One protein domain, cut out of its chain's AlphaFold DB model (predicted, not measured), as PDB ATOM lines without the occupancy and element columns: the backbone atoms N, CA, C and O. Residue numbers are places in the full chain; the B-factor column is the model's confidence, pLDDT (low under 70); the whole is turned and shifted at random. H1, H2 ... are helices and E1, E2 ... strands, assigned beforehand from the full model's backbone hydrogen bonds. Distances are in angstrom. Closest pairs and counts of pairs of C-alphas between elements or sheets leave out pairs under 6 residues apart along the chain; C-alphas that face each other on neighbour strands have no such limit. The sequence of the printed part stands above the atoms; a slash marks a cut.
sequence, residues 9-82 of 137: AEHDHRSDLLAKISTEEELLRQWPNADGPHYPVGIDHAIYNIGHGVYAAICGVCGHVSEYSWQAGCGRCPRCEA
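What this domain is: This is residues 9 to 82 of the 137 residues of an uncharacterized protein of Marichromatium purpuratum 984 (UniProt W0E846). A twisted sheet of four antiparallel strands has two helices, H1 and H2, packed over one of its faces, in two layers. A third, short helix, H3, ends the printed part and only grazes the sheet. The printed part has 74 residues, with three named helices and four named strands in the order H1 H2 E1 E2 E3 E4 H3; the sheet's order is E1 E2 E3 E4, a meander in which each strand is the antiparallel neighbour of the one before. The class is mixed, helices and strands. The whole is compact and rounded, with a radius of gyration of the C-alphas of 11.3 A and spans of 29 by 25 by 23 A.

Where its parts are: H1, residues 9 to 18, begins at C-alpha 9 at (-7.145, 22.668, 25.113) and is 14.2 A long from first to last C-alpha. H2, residues 24 to 30, is 9.9 A long. E1 is residues 35 to 38, 8.2 A. E2, residues 45 to 51, measures 17.9 A and begins at C-alpha 45 at (16.549, 34.456, 24.257). E3, residues 54 to 59, measures 16.3 A. E4 is residues 65 to 67, 7.2 A. H3, residues 78 to 82, is 6.1 A long and ends at C-alpha 82 at (18.505, 26.592, 38.632).

How they stand to each other: From edge to edge of the sheet the strands' lines turn by 72 degrees. E1, an edge strand, forms a hairpin with E2, at 163 degrees; N 38 and O 47 are 2.8 A apart, within hydrogen-bond range. E2 and E3 form a hairpin at 159 degrees, with N 48 and O 56 at 2.8 A. E3 and E4, the other edge strand, form a hairpin at 145 degrees, with N 57 and O 66 at 2.8 A. H1 is on the sheet at a height of 8.0 A, over E3 and along the strands, at 8 degrees to E3 on the local plane; their closest C-alphas are those of His 11 and Val 54, 6.3 A. H2 is on the same face at a height of 9.1 A, over E3 and only just not over E2, on which 2 of its C-alphas fall; the closest C-alphas of H2 and E3 are those of Glu 24 and Ile 58, 7.0 A. H1 and H2 are close but not clearly touching, with the C-alphas of Leu 18 and Leu 27 closest at 7.6 A, at a steep tilt of 42 degrees, opposite ways. H3 grazes the sheet with residues 78 to 80 and is apart from H1 and H2. In H1, H2 and H3 every O i to N i+4 pair is within hydrogen-bond range.

The domain as a whole: The C-alphas farthest apart, those of Ala 9 and Gly 42, are 32.0 A apart. The printed part has no cut, and no link is long. The mean pLDDT of the printed part is 84.7; residue 42 and residues 70 to 75 are under 70.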
ATOM      1  N   ALA A   9      -7.590  24.032  25.440       83.44
ATOM      2  CA  ALA A   9      -7.145  22.668  25.113       83.44
ATOM      3  C   ALA A   9      -5.987  22.635  24.097       83.44
ATOM      4  O   ALA A   9      -5.036  21.874  24.249       83.44
ATOM      5  N   GLU A  10      -6.044  23.498  23.080       85.38
ATOM      6  CA  GLU A  10      -4.983  23.628  22.073       85.38
ATOM      7  C   GLU A  10      -3.718  24.304  22.618       85.38
ATOM      8  O   GLU A  10      -2.611  23.963  22.204       85.38
ATOM      9  N   HIS A  11      -3.864  25.250  23.552       88.38
ATOM     10  CA  HIS A  11      -2.730  25.870  24.238       88.38
ATOM     11  C   HIS A  11      -1.997  24.826  25.086       88.38
ATOM     12  O   HIS A  11      -0.796  24.624  24.911       88.38
ATOM     13  N   ASP A  12      -2.733  24.110  25.939       86.94
ATOM     14  CA  ASP A  12      -2.194  23.088  26.841       86.94
ATOM     15  C   ASP A  12      -1.522  21.962  26.051       86.94
ATOM     16  O   ASP A  12      -0.384  21.594  26.331       86.94
ATOM     17  N   HIS A  13      -2.166  21.487  24.980       88.75
ATOM     18  CA  HIS A  13      -1.585  20.472  24.108       88.75
ATOM     19  C   HIS A  13      -0.246  20.915  23.497       88.75
ATOM     20  O   HIS A  13       0.701  20.130  23.412       88.75
ATOM     21  N   ARG A  14      -0.143  22.176  23.065       90.56
ATOM     22  CA  ARG A  14       1.089  22.724  22.484       90.56
ATOM     23  C   ARG A  14       2.170  22.946  23.533       90.56
ATOM     24  O   ARG A  14       3.324  22.640  23.243       90.56
ATOM     25  N   SER A  15       1.806  23.409  24.727       89.50
ATOM     26  CA  SER A  15       2.724  23.519  25.866       89.50
ATOM     27  C   SER A  15       3.292  22.141  26.248       89.50
ATOM     28  O   SER A  15       4.510  21.975  26.332       89.50
ATOM     29  N   ASP A  16       2.448  21.104  26.305       90.88
ATOM     30  CA  ASP A  16       2.862  19.719  26.572       90.88
ATOM     31  C   ASP A  16       3.809  19.148  25.507       90.88
ATOM     32  O   ASP A  16       4.684  18.325  25.799       90.88
ATOM     33  N   LEU A  17       3.614  19.525  24.242       92.69
ATOM     34  CA  LEU A  17       4.528  19.158  23.162       92.69
ATOM     35  C   LEU A  17       5.848  19.920  23.274       92.69
ATOM     36  O   LEU A  17       6.906  19.318  23.100       92.69
ATOM     37  N   LEU A  18       5.795  21.214  23.597       92.56
ATOM     38  CA  LEU A  18       6.975  22.062  23.741       92.56
ATOM     39  C   LEU A  18       7.863  21.579  24.891       92.56
ATOM     40  O   LEU A  18       9.077  21.507  24.729       92.56
ATOM     41  N   ALA A  19       7.267  21.144  26.003       90.19
ATOM     42  CA  ALA A  19       7.980  20.588  27.153       90.19
ATOM     43  C   ALA A  19       8.818  19.331  26.831       90.19
ATOM     44  O   ALA A  19       9.679  18.944  27.619       90.19
ATOM     45  N   LYS A  20       8.578  18.676  25.685       92.69
ATOM     46  CA  LYS A  20       9.325  17.488  25.225       92.69
ATOM     47  C   LYS A  20      10.467  17.830  24.269       92.69
ATOM     48  O   LYS A  20      11.242  16.944  23.917       92.69
ATOM     49  N   ILE A  21      10.557  19.079  23.825       92.75
ATOM     50  CA  ILE A  21      11.551  19.543  22.861       92.75
ATOM     51  C   ILE A  21      12.758  20.095  23.609       92.75
ATOM     52  O   ILE A  21      12.614  20.853  24.562       92.75
ATOM     53  N   SER A  22      13.959  19.715  23.172       88.44
ATOM     54  CA  SER A  22      15.204  20.096  23.850       88.44
ATOM     55  C   SER A  22      16.104  20.992  23.004       88.44
ATOM     56  O   SER A  22      17.068  21.545  23.529       88.44
ATOM     57  N   THR A  23      15.817  21.126  21.707       90.00
ATOM     58  CA  THR A  23      16.662  21.858  20.755       90.00
ATOM     59  C   THR A  23      15.849  22.725  19.796       90.00
ATOM     60  O   THR A  23      14.682  22.453  19.512       90.00
ATOM     61  N   GLU A  24      16.494  23.754  19.246       89.56
ATOM     62  CA  GLU A  24      15.915  24.606  18.199       89.56
ATOM     63  C   GLU A  24      15.552  23.821  16.933       89.56
ATOM     64  O   GLU A  24      14.504  24.041  16.331       89.56
ATOM     65  N   GLU A  25      16.386  22.858  16.542       92.69
ATOM     66  CA  GLU A  25      16.135  22.052  15.348       92.69
ATOM     67  C   GLU A  25      14.865  21.199  15.496       92.69
ATOM     68  O   GLU A  25      14.056  21.099  14.573       92.69
ATOM     69  N   GLU A  26      14.656  20.603  16.672       94.38
ATOM     70  CA  GLU A  26      13.429  19.871  16.991       94.38
ATOM     71  C   GLU A  26      12.206  20.788  17.021       94.38
ATOM     72  O   GLU A  26      11.159  20.402  16.498       94.38
ATOM     73  N   LEU A  27      12.350  22.002  17.566       93.44
ATOM     74  CA  LEU A  27      11.293  23.011  17.578       93.44
ATOM     75  C   LEU A  27      10.823  23.326  16.154       93.44
ATOM     76  O   LEU A  27       9.634  23.219  15.862       93.44
ATOM     77  N   LEU A  28      11.754  23.662  15.259       94.00
ATOM     78  CA  LEU A  28      11.445  24.028  13.875       94.00
ATOM     79  C   LEU A  28      10.961  22.830  13.047       94.00
ATOM     80  O   LEU A  28      10.176  22.996  12.116       94.00
ATOM     81  N   ARG A  29      11.372  21.606  13.393       95.25
ATOM     82  CA  ARG A  29      10.837  20.386  12.774       95.25
ATOM     83  C   ARG A  29       9.385  20.135  13.179       95.25
ATOM     84  O   ARG A  29       8.583  19.736  12.337       95.25
ATOM     85  N   GLN A  30       9.056  20.360  14.452       94.06
ATOM     86  CA  GLN A  30       7.707  20.189  14.989       94.06
ATOM     87  C   GLN A  30       6.764  21.314  14.537       94.06
ATOM     88  O   GLN A  30       5.604  21.055  14.215       94.06
ATOM     89  N   TRP A  31       7.269  22.548  14.462       94.06
ATOM     90  CA  TRP A  31       6.534  23.732  14.015       94.06
ATOM     91  C   TRP A  31       7.302  24.495  12.924       94.06
ATOM     92  O   TRP A  31       7.885  25.543  13.193       94.06
ATOM     93  N   PRO A  32       7.241  24.029  11.661       92.25
ATOM     94  CA  PRO A  32       7.960  24.653  10.542       92.25
ATOM     95  C   PRO A  32       7.514  26.082  10.223       92.25
ATOM     96  O   PRO A  32       8.249  26.833   9.594       92.25
ATOM     97  N   ASN A  33       6.298  26.443  10.640       91.50
ATOM     98  CA  ASN A  33       5.698  27.759  10.422       91.50
ATOM     99  C   ASN A  33       5.740  28.635  11.688       91.50
ATOM    100  O   ASN A  33       4.919  29.541  11.815       91.50
ATOM    101  N   ALA A  34       6.613  28.323  12.653       92.38
ATOM    102  CA  ALA A  34       6.804  29.165  13.827       92.38
ATOM    103  C   ALA A  34       7.290  30.563  13.407       92.38
ATOM    104  O   ALA A  34       8.181  30.688  12.568       92.38
ATOM    105  N   ASP A  35       6.702  31.607  13.985       93.75
ATOM    106  CA  ASP A  35       7.060  32.999  13.697       93.75
ATOM    107  C   ASP A  35       8.175  33.459  14.650       93.75
ATOM    108  O   ASP A  35       8.022  33.381  15.869       93.75
ATOM    109  N   GLY A  36       9.325  33.856  14.102       89.69
ATOM    110  CA  GLY A  36      10.548  34.167  14.846       89.69
ATOM    111  C   GLY A  36      11.829  33.857  14.049       89.69
ATOM    112  O   GLY A  36      11.749  33.515  12.867       89.69
ATOM    113  N   PRO A  37      13.023  33.968  14.665       89.88
ATOM    114  CA  PRO A  37      13.246  34.349  16.058       89.88
ATOM    115  C   PRO A  37      13.065  35.852  16.301       89.88
ATOM    116  O   PRO A  37      13.558  36.695  15.548       89.88
ATOM    117  N   HIS A  38      12.415  36.190  17.410       88.50
ATOM    118  CA  HIS A  38      12.350  37.544  17.955       88.50
ATOM    119  C   HIS A  38      13.276  37.676  19.166       88.50
ATOM    120  O   HIS A  38      13.327  36.780  20.005       88.50
ATOM    121  N   TYR A  39      13.954  38.819  19.285       83.88
ATOM    122  CA  TYR A  39      14.872  39.124  20.388       83.88
ATOM    123  C   TYR A  39      14.413  40.396  21.109       83.88
ATOM    124  O   TYR A  39      14.728  41.505  20.662       83.88
ATOM    125  N   PRO A  40      13.621  40.281  22.190       77.81
ATOM    126  CA  PRO A  40      13.243  41.438  22.987       77.81
ATOM    127  C   PRO A  40      14.467  42.102  23.626       77.81
ATOM    128  O   PRO A  40      15.434  41.444  24.006       77.81
ATOM    129  N   VAL A  41      14.413  43.425  23.784       75.19
ATOM    130  CA  VAL A  41      15.499  44.193  24.405       75.19
ATOM    131  C   VAL A  41      15.752  43.699  25.831       75.19
ATOM    132  O   VAL A  41      14.830  43.642  26.642       75.19
ATOM    133  N   GLY A  42      17.014  43.391  26.139       69.81
ATOM    134  CA  GLY A  42      17.437  42.948  27.471       69.81
ATOM    135  C   GLY A  42      17.175  41.469  27.766       69.81
ATOM    136  O   GLY A  42      17.293  41.064  28.920       69.81
ATOM    137  N   ILE A  43      16.821  40.673  26.752       72.88
ATOM    138  CA  ILE A  43      16.617  39.230  26.875       72.88
ATOM    139  C   ILE A  43      17.508  38.515  25.854       72.88
ATOM    140  O   ILE A  43      17.319  38.662  24.651       72.88
ATOM    141  N   ASP A  44      18.418  37.667  26.331       76.62
ATOM    142  CA  ASP A  44      19.309  36.862  25.476       76.62
ATOM    143  C   ASP A  44      18.636  35.564  24.988       76.62
ATOM    144  O   ASP A  44      19.265  34.510  24.905       76.62
ATOM    145  N   HIS A  45      17.329  35.607  24.718       83.25
ATOM    146  CA  HIS A  45      16.549  34.456  24.257       83.25
ATOM    147  C   HIS A  45      16.015  34.712  22.853       83.25
ATOM    148  O   HIS A  45      15.493  35.792  22.571       83.25
ATOM    149  N   ALA A  46      16.096  33.694  22.001       89.31
ATOM    150  CA  ALA A  46      15.360  33.660  20.748       89.31
ATOM    151  C   ALA A  46      13.925  33.210  21.040       89.31
ATOM    152  O   ALA A  46      13.723  32.147  21.624       89.31
ATOM    153  N   ILE A  47      12.933  34.015  20.662       90.88
ATOM    154  CA  ILE A  47      11.519  33.717  20.909       90.88
ATOM    155  C   ILE A  47      10.815  33.384  19.598       90.88
ATOM    156  O   ILE A  47      10.886  34.148  18.637       90.88
ATOM    157  N   TYR A  48      10.091  32.271  19.597       92.88
ATOM    158  CA  TYR A  48       9.265  31.793  18.500       92.88
ATOM    159  C   TYR A  48       7.805  31.729  18.936       92.88
ATOM    160  O   TYR A  48       7.469  31.076  19.922       92.88
ATOM    161  N   ASN A  49       6.909  32.363  18.192       93.38
ATOM    162  CA  ASN A  49       5.479  32.152  18.339       93.38
ATOM    163  C   ASN A  49       5.091  30.871  17.598       93.38
ATOM    164  O   ASN A  49       5.132  30.813  16.367       93.38
ATOM    165  N   ILE A  50       4.700  29.845  18.353       92.69
ATOM    166  CA  ILE A  50       4.260  28.573  17.776       92.69
ATOM    167  C   ILE A  50       2.740  28.518  17.591       92.69
ATOM    168  O   ILE A  50       2.249  27.581  16.972       92.69
ATOM    169  N   GLY A  51       1.992  29.532  18.040       90.06
ATOM    170  CA  GLY A  51       0.545  29.677  17.857       90.06
ATOM    171  C   GLY A  51      -0.276  29.404  19.121       90.06
ATOM    172  O   GLY A  51       0.219  28.864  20.104       90.06
ATOM    173  N   HIS A  52      -1.559  29.785  19.087       88.50
ATOM    174  CA  HIS A  52      -2.511  29.645  20.207       88.50
ATOM    175  C   HIS A  52      -2.053  30.298  21.521       88.50
ATOM    176  O   HIS A  52      -2.437  29.860  22.598       88.50
ATOM    177  N   GLY A  53      -1.252  31.364  21.434       86.19
ATOM    178  CA  GLY A  53      -0.731  32.072  22.605       86.19
ATOM    179  C   GLY A  53       0.502  31.428  23.241       86.19
ATOM    180  O   GLY A  53       1.010  31.992  24.205       86.19
ATOM    181  N   VAL A  54       1.007  30.321  22.687       89.31
ATOM    182  CA  VAL A  54       2.222  29.655  23.164       89.31
ATOM    183  C   VAL A  54       3.442  30.213  22.437       89.31
ATOM    184  O   VAL A  54       3.495  30.263  21.202       89.31
ATOM    185  N   TYR A  55       4.443  30.601  23.216       91.69
ATOM    186  CA  TYR A  55       5.712  31.121  22.725       91.69
ATOM    187  C   TYR A  55       6.835  30.229  23.237       91.69
ATOM    188  O   TYR A  55       6.933  29.991  24.434       91.69
ATOM    189  N   ALA A  56       7.687  29.739  22.351       91.81
ATOM    190  CA  ALA A  56       8.898  29.027  22.725       91.81
ATOM    191  C   ALA A  56      10.045  30.029  22.876       91.81
ATOM    192  O   ALA A  56      10.277  30.837  21.982       91.81
ATOM    193  N   ALA A  57      10.775  29.972  23.984       91.06
ATOM    194  CA  ALA A  57      12.051  30.651  24.158       91.06
ATOM    195  C   ALA A  57      13.192  29.643  24.059       91.06
ATOM    196  O   ALA A  57      13.120  28.551  24.620       91.06
ATOM    197  N   ILE A  58      14.265  30.052  23.394       90.44
ATOM    198  CA  ILE A  58      15.526  29.326  23.323       90.44
ATOM    199  C   ILE A  58      16.591  30.199  23.966       90.44
ATOM    200  O   ILE A  58      16.845  31.318  23.519       90.44
ATOM    201  N   CYS A  59      17.198  29.705  25.039       87.06
ATOM    202  CA  CYS A  59      18.251  30.430  25.736       87.06
ATOM    203  C   CYS A  59      19.501  30.563  24.859       87.06
ATOM    204  O   CYS A  59      20.090  29.556  24.472       87.06
ATOM    205  N   GLY A  60      19.968  31.789  24.625       82.00
ATOM    206  CA  GLY A  60      21.195  32.057  23.871       82.00
ATOM    207  C   GLY A  60      22.486  31.625  24.577       82.00
ATOM    208  O   GLY A  60      23.537  31.592  23.945       82.00
ATOM    209  N   VAL A  61      22.424  31.275  25.869       82.62
ATOM    210  CA  VAL A  61      23.584  30.811  26.651       82.62
ATOM    211  C   VAL A  61      23.710  29.289  26.617       82.62
ATOM    212  O   VAL A  61      24.760  28.767  26.256       82.62
ATOM    213  N   CYS A  62      22.657  28.566  27.005       82.25
ATOM    214  CA  CYS A  62      22.707  27.109  27.179       82.25
ATOM    215  C   CYS A  62      21.878  26.325  26.152       82.25
ATOM    216  O   CYS A  62      21.864  25.095  26.197       82.25
ATOM    217  N   GLY A  63      21.160  27.007  25.252       84.94
ATOM    218  CA  GLY A  63      20.312  26.387  24.231       84.94
ATOM    219  C   GLY A  63      19.025  25.751  24.762       84.94
ATOM    220  O   GLY A  63      18.311  25.107  24.000       84.94
ATOM    221  N   HIS A  64      18.716  25.900  26.055       87.00
ATOM    222  CA  HIS A  64      17.513  25.322  26.649       87.00
ATOM    223  C   HIS A  64      16.246  25.920  26.032       87.00
ATOM    224  O   HIS A  64      16.117  27.144  25.945       87.00
ATOM    225  N   VAL A  65      15.326  25.038  25.642       90.19
ATOM    226  CA  VAL A  65      14.004  25.378  25.116       90.19
ATOM    227  C   VAL A  65      12.988  25.337  26.253       90.19
ATOM    228  O   VAL A  65      12.907  24.350  26.982       90.19
ATOM    229  N   SER A  66      12.207  26.402  26.399       89.31
ATOM    230  CA  SER A  66      11.144  26.501  27.399       89.31
ATOM    231  C   SER A  66       9.973  27.317  26.866       89.31
ATOM    232  O   SER A  66      10.113  28.070  25.904       89.31
ATOM    233  N   GLU A  67       8.812  27.221  27.505       90.12
ATOM    234  CA  GLU A  67       7.726  28.157  27.228       90.12
ATOM    235  C   GLU A  67       8.072  29.551  27.773       90.12
ATOM    236  O   GLU A  67       8.521  29.706  28.910       90.12
ATOM    237  N   TYR A  68       7.886  30.572  26.944       85.00
ATOM    238  CA  TYR A  68       8.050  31.967  27.305       85.00
ATOM    239  C   TYR A  68       6.713  32.551  27.746       85.00
ATOM    240  O   TYR A  68       5.807  32.741  26.933       85.00
ATOM    241  N   SER A  69       6.610  32.902  29.027       76.56
ATOM    242  CA  SER A  69       5.471  33.661  29.528       76.56
ATOM    243  C   SER A  69       5.850  35.130  29.736       76.56
ATOM    244  O   SER A  69       6.663  35.500  30.584       76.56
ATOM    245  N   TRP A  70       5.205  36.005  28.967       57.66
ATOM    246  CA  TRP A  70       5.344  37.464  29.066       57.66
ATOM    247  C   TRP A  70       4.949  38.001  30.454       57.66
ATOM    248  O   TRP A  70       5.368  39.085  30.850       57.66
ATOM    249  N   GLN A  71       4.129  37.242  31.192       49.00
ATOM    250  CA  GLN A  71       3.622  37.604  32.516       49.00
ATOM    251  C   GLN A  71       4.607  37.303  33.648       49.00
ATOM    252  O   GLN A  71       4.579  38.005  34.656       49.00
ATOM    253  N   ALA A  72       5.481  36.299  33.505       55.41
ATOM    254  CA  ALA A  72       6.432  35.961  34.564       55.41
ATOM    255  C   ALA A  72       7.576  36.977  34.680       55.41
ATOM    256  O   ALA A  72       8.263  36.989  35.694       55.41
ATOM    257  N   GLY A  73       7.804  37.829  33.669       53.03
ATOM    258  CA  GLY A  73       8.806  38.904  33.713       53.03
ATOM    259  C   GLY A  73      10.262  38.435  33.859       53.03
ATOM    260  O   GLY A  73      11.181  39.253  33.834       53.03
ATOM    261  N   CYS A  74      10.498  37.130  33.984       56.19
ATOM    262  CA  CYS A  74      11.817  36.546  34.103       56.19
ATOM    263  C   CYS A  74      12.431  36.434  32.708       56.19
ATOM    264  O   CYS A  74      12.269  35.437  32.016       56.19
ATOM    265  N   GLY A  75      13.192  37.449  32.297       63.69
ATOM    266  CA  GLY A  75      14.069  37.375  31.117       63.69
ATOM    267  C   GLY A  75      15.243  36.394  31.273       63.69
ATOM    268  O   GLY A  75      16.188  36.449  30.488       63.69
ATOM    269  N   ARG A  76      15.222  35.534  32.301       71.94
ATOM    270  CA  ARG A  76      16.265  34.562  32.634       71.94
ATOM    271  C   ARG A  76      15.812  33.153  32.275       71.94
ATOM    272  O   ARG A  76      14.657  32.794  32.466       71.94
ATOM    273  N   CYS A  77      16.753  32.360  31.774       79.88
ATOM    274  CA  CYS A  77      16.515  30.958  31.465       79.88
ATOM    275  C   CYS A  77      16.313  30.169  32.769       79.88
ATOM    276  O   CYS A  77      17.205  30.223  33.622       79.88
ATOM    277  N   PRO A  78      15.229  29.385  32.912       79.38
ATOM    278  CA  PRO A  78      14.949  28.638  34.141       79.38
ATOM    279  C   PRO A  78      16.050  27.624  34.473       79.38
ATOM    280  O   PRO A  78      16.367  27.405  35.637       79.38
ATOM    281  N   ARG A  79      16.696  27.047  33.454       80.81
ATOM    282  CA  ARG A  79      17.821  26.129  33.648       80.81
ATOM    283  C   ARG A  79      19.068  26.840  34.173       80.81
ATOM    284  O   ARG A  79      19.678  26.366  35.122       80.81
ATOM    285  N   CYS A  80      19.437  27.978  33.585       78.38
ATOM    286  CA  CYS A  80      20.575  28.760  34.074       78.38
ATOM    287  C   CYS A  80      20.318  29.317  35.480       78.38
ATOM    288  O   CYS A  80      21.241  29.413  36.280       78.38
ATOM    289  N   GLU A  81      19.072  29.678  35.787       79.69
ATOM    290  CA  GLU A  81      18.676  30.126  37.122       79.69
ATOM    291  C   GLU A  81      18.740  28.992  38.156       79.69
ATOM    292  O   GLU A  81      19.220  29.215  39.268       79.69
ATOM    293  N   ALA A  82      18.349  27.770  37.782       76.38
ATOM    294  CA  ALA A  82      18.505  26.592  38.632       76.38
ATOM    295  C   ALA A  82      19.986  26.263  38.890       76.38
ATOM    296  O   ALA A  82      20.378  26.120  40.043       76.38
TER     297      ALA A  82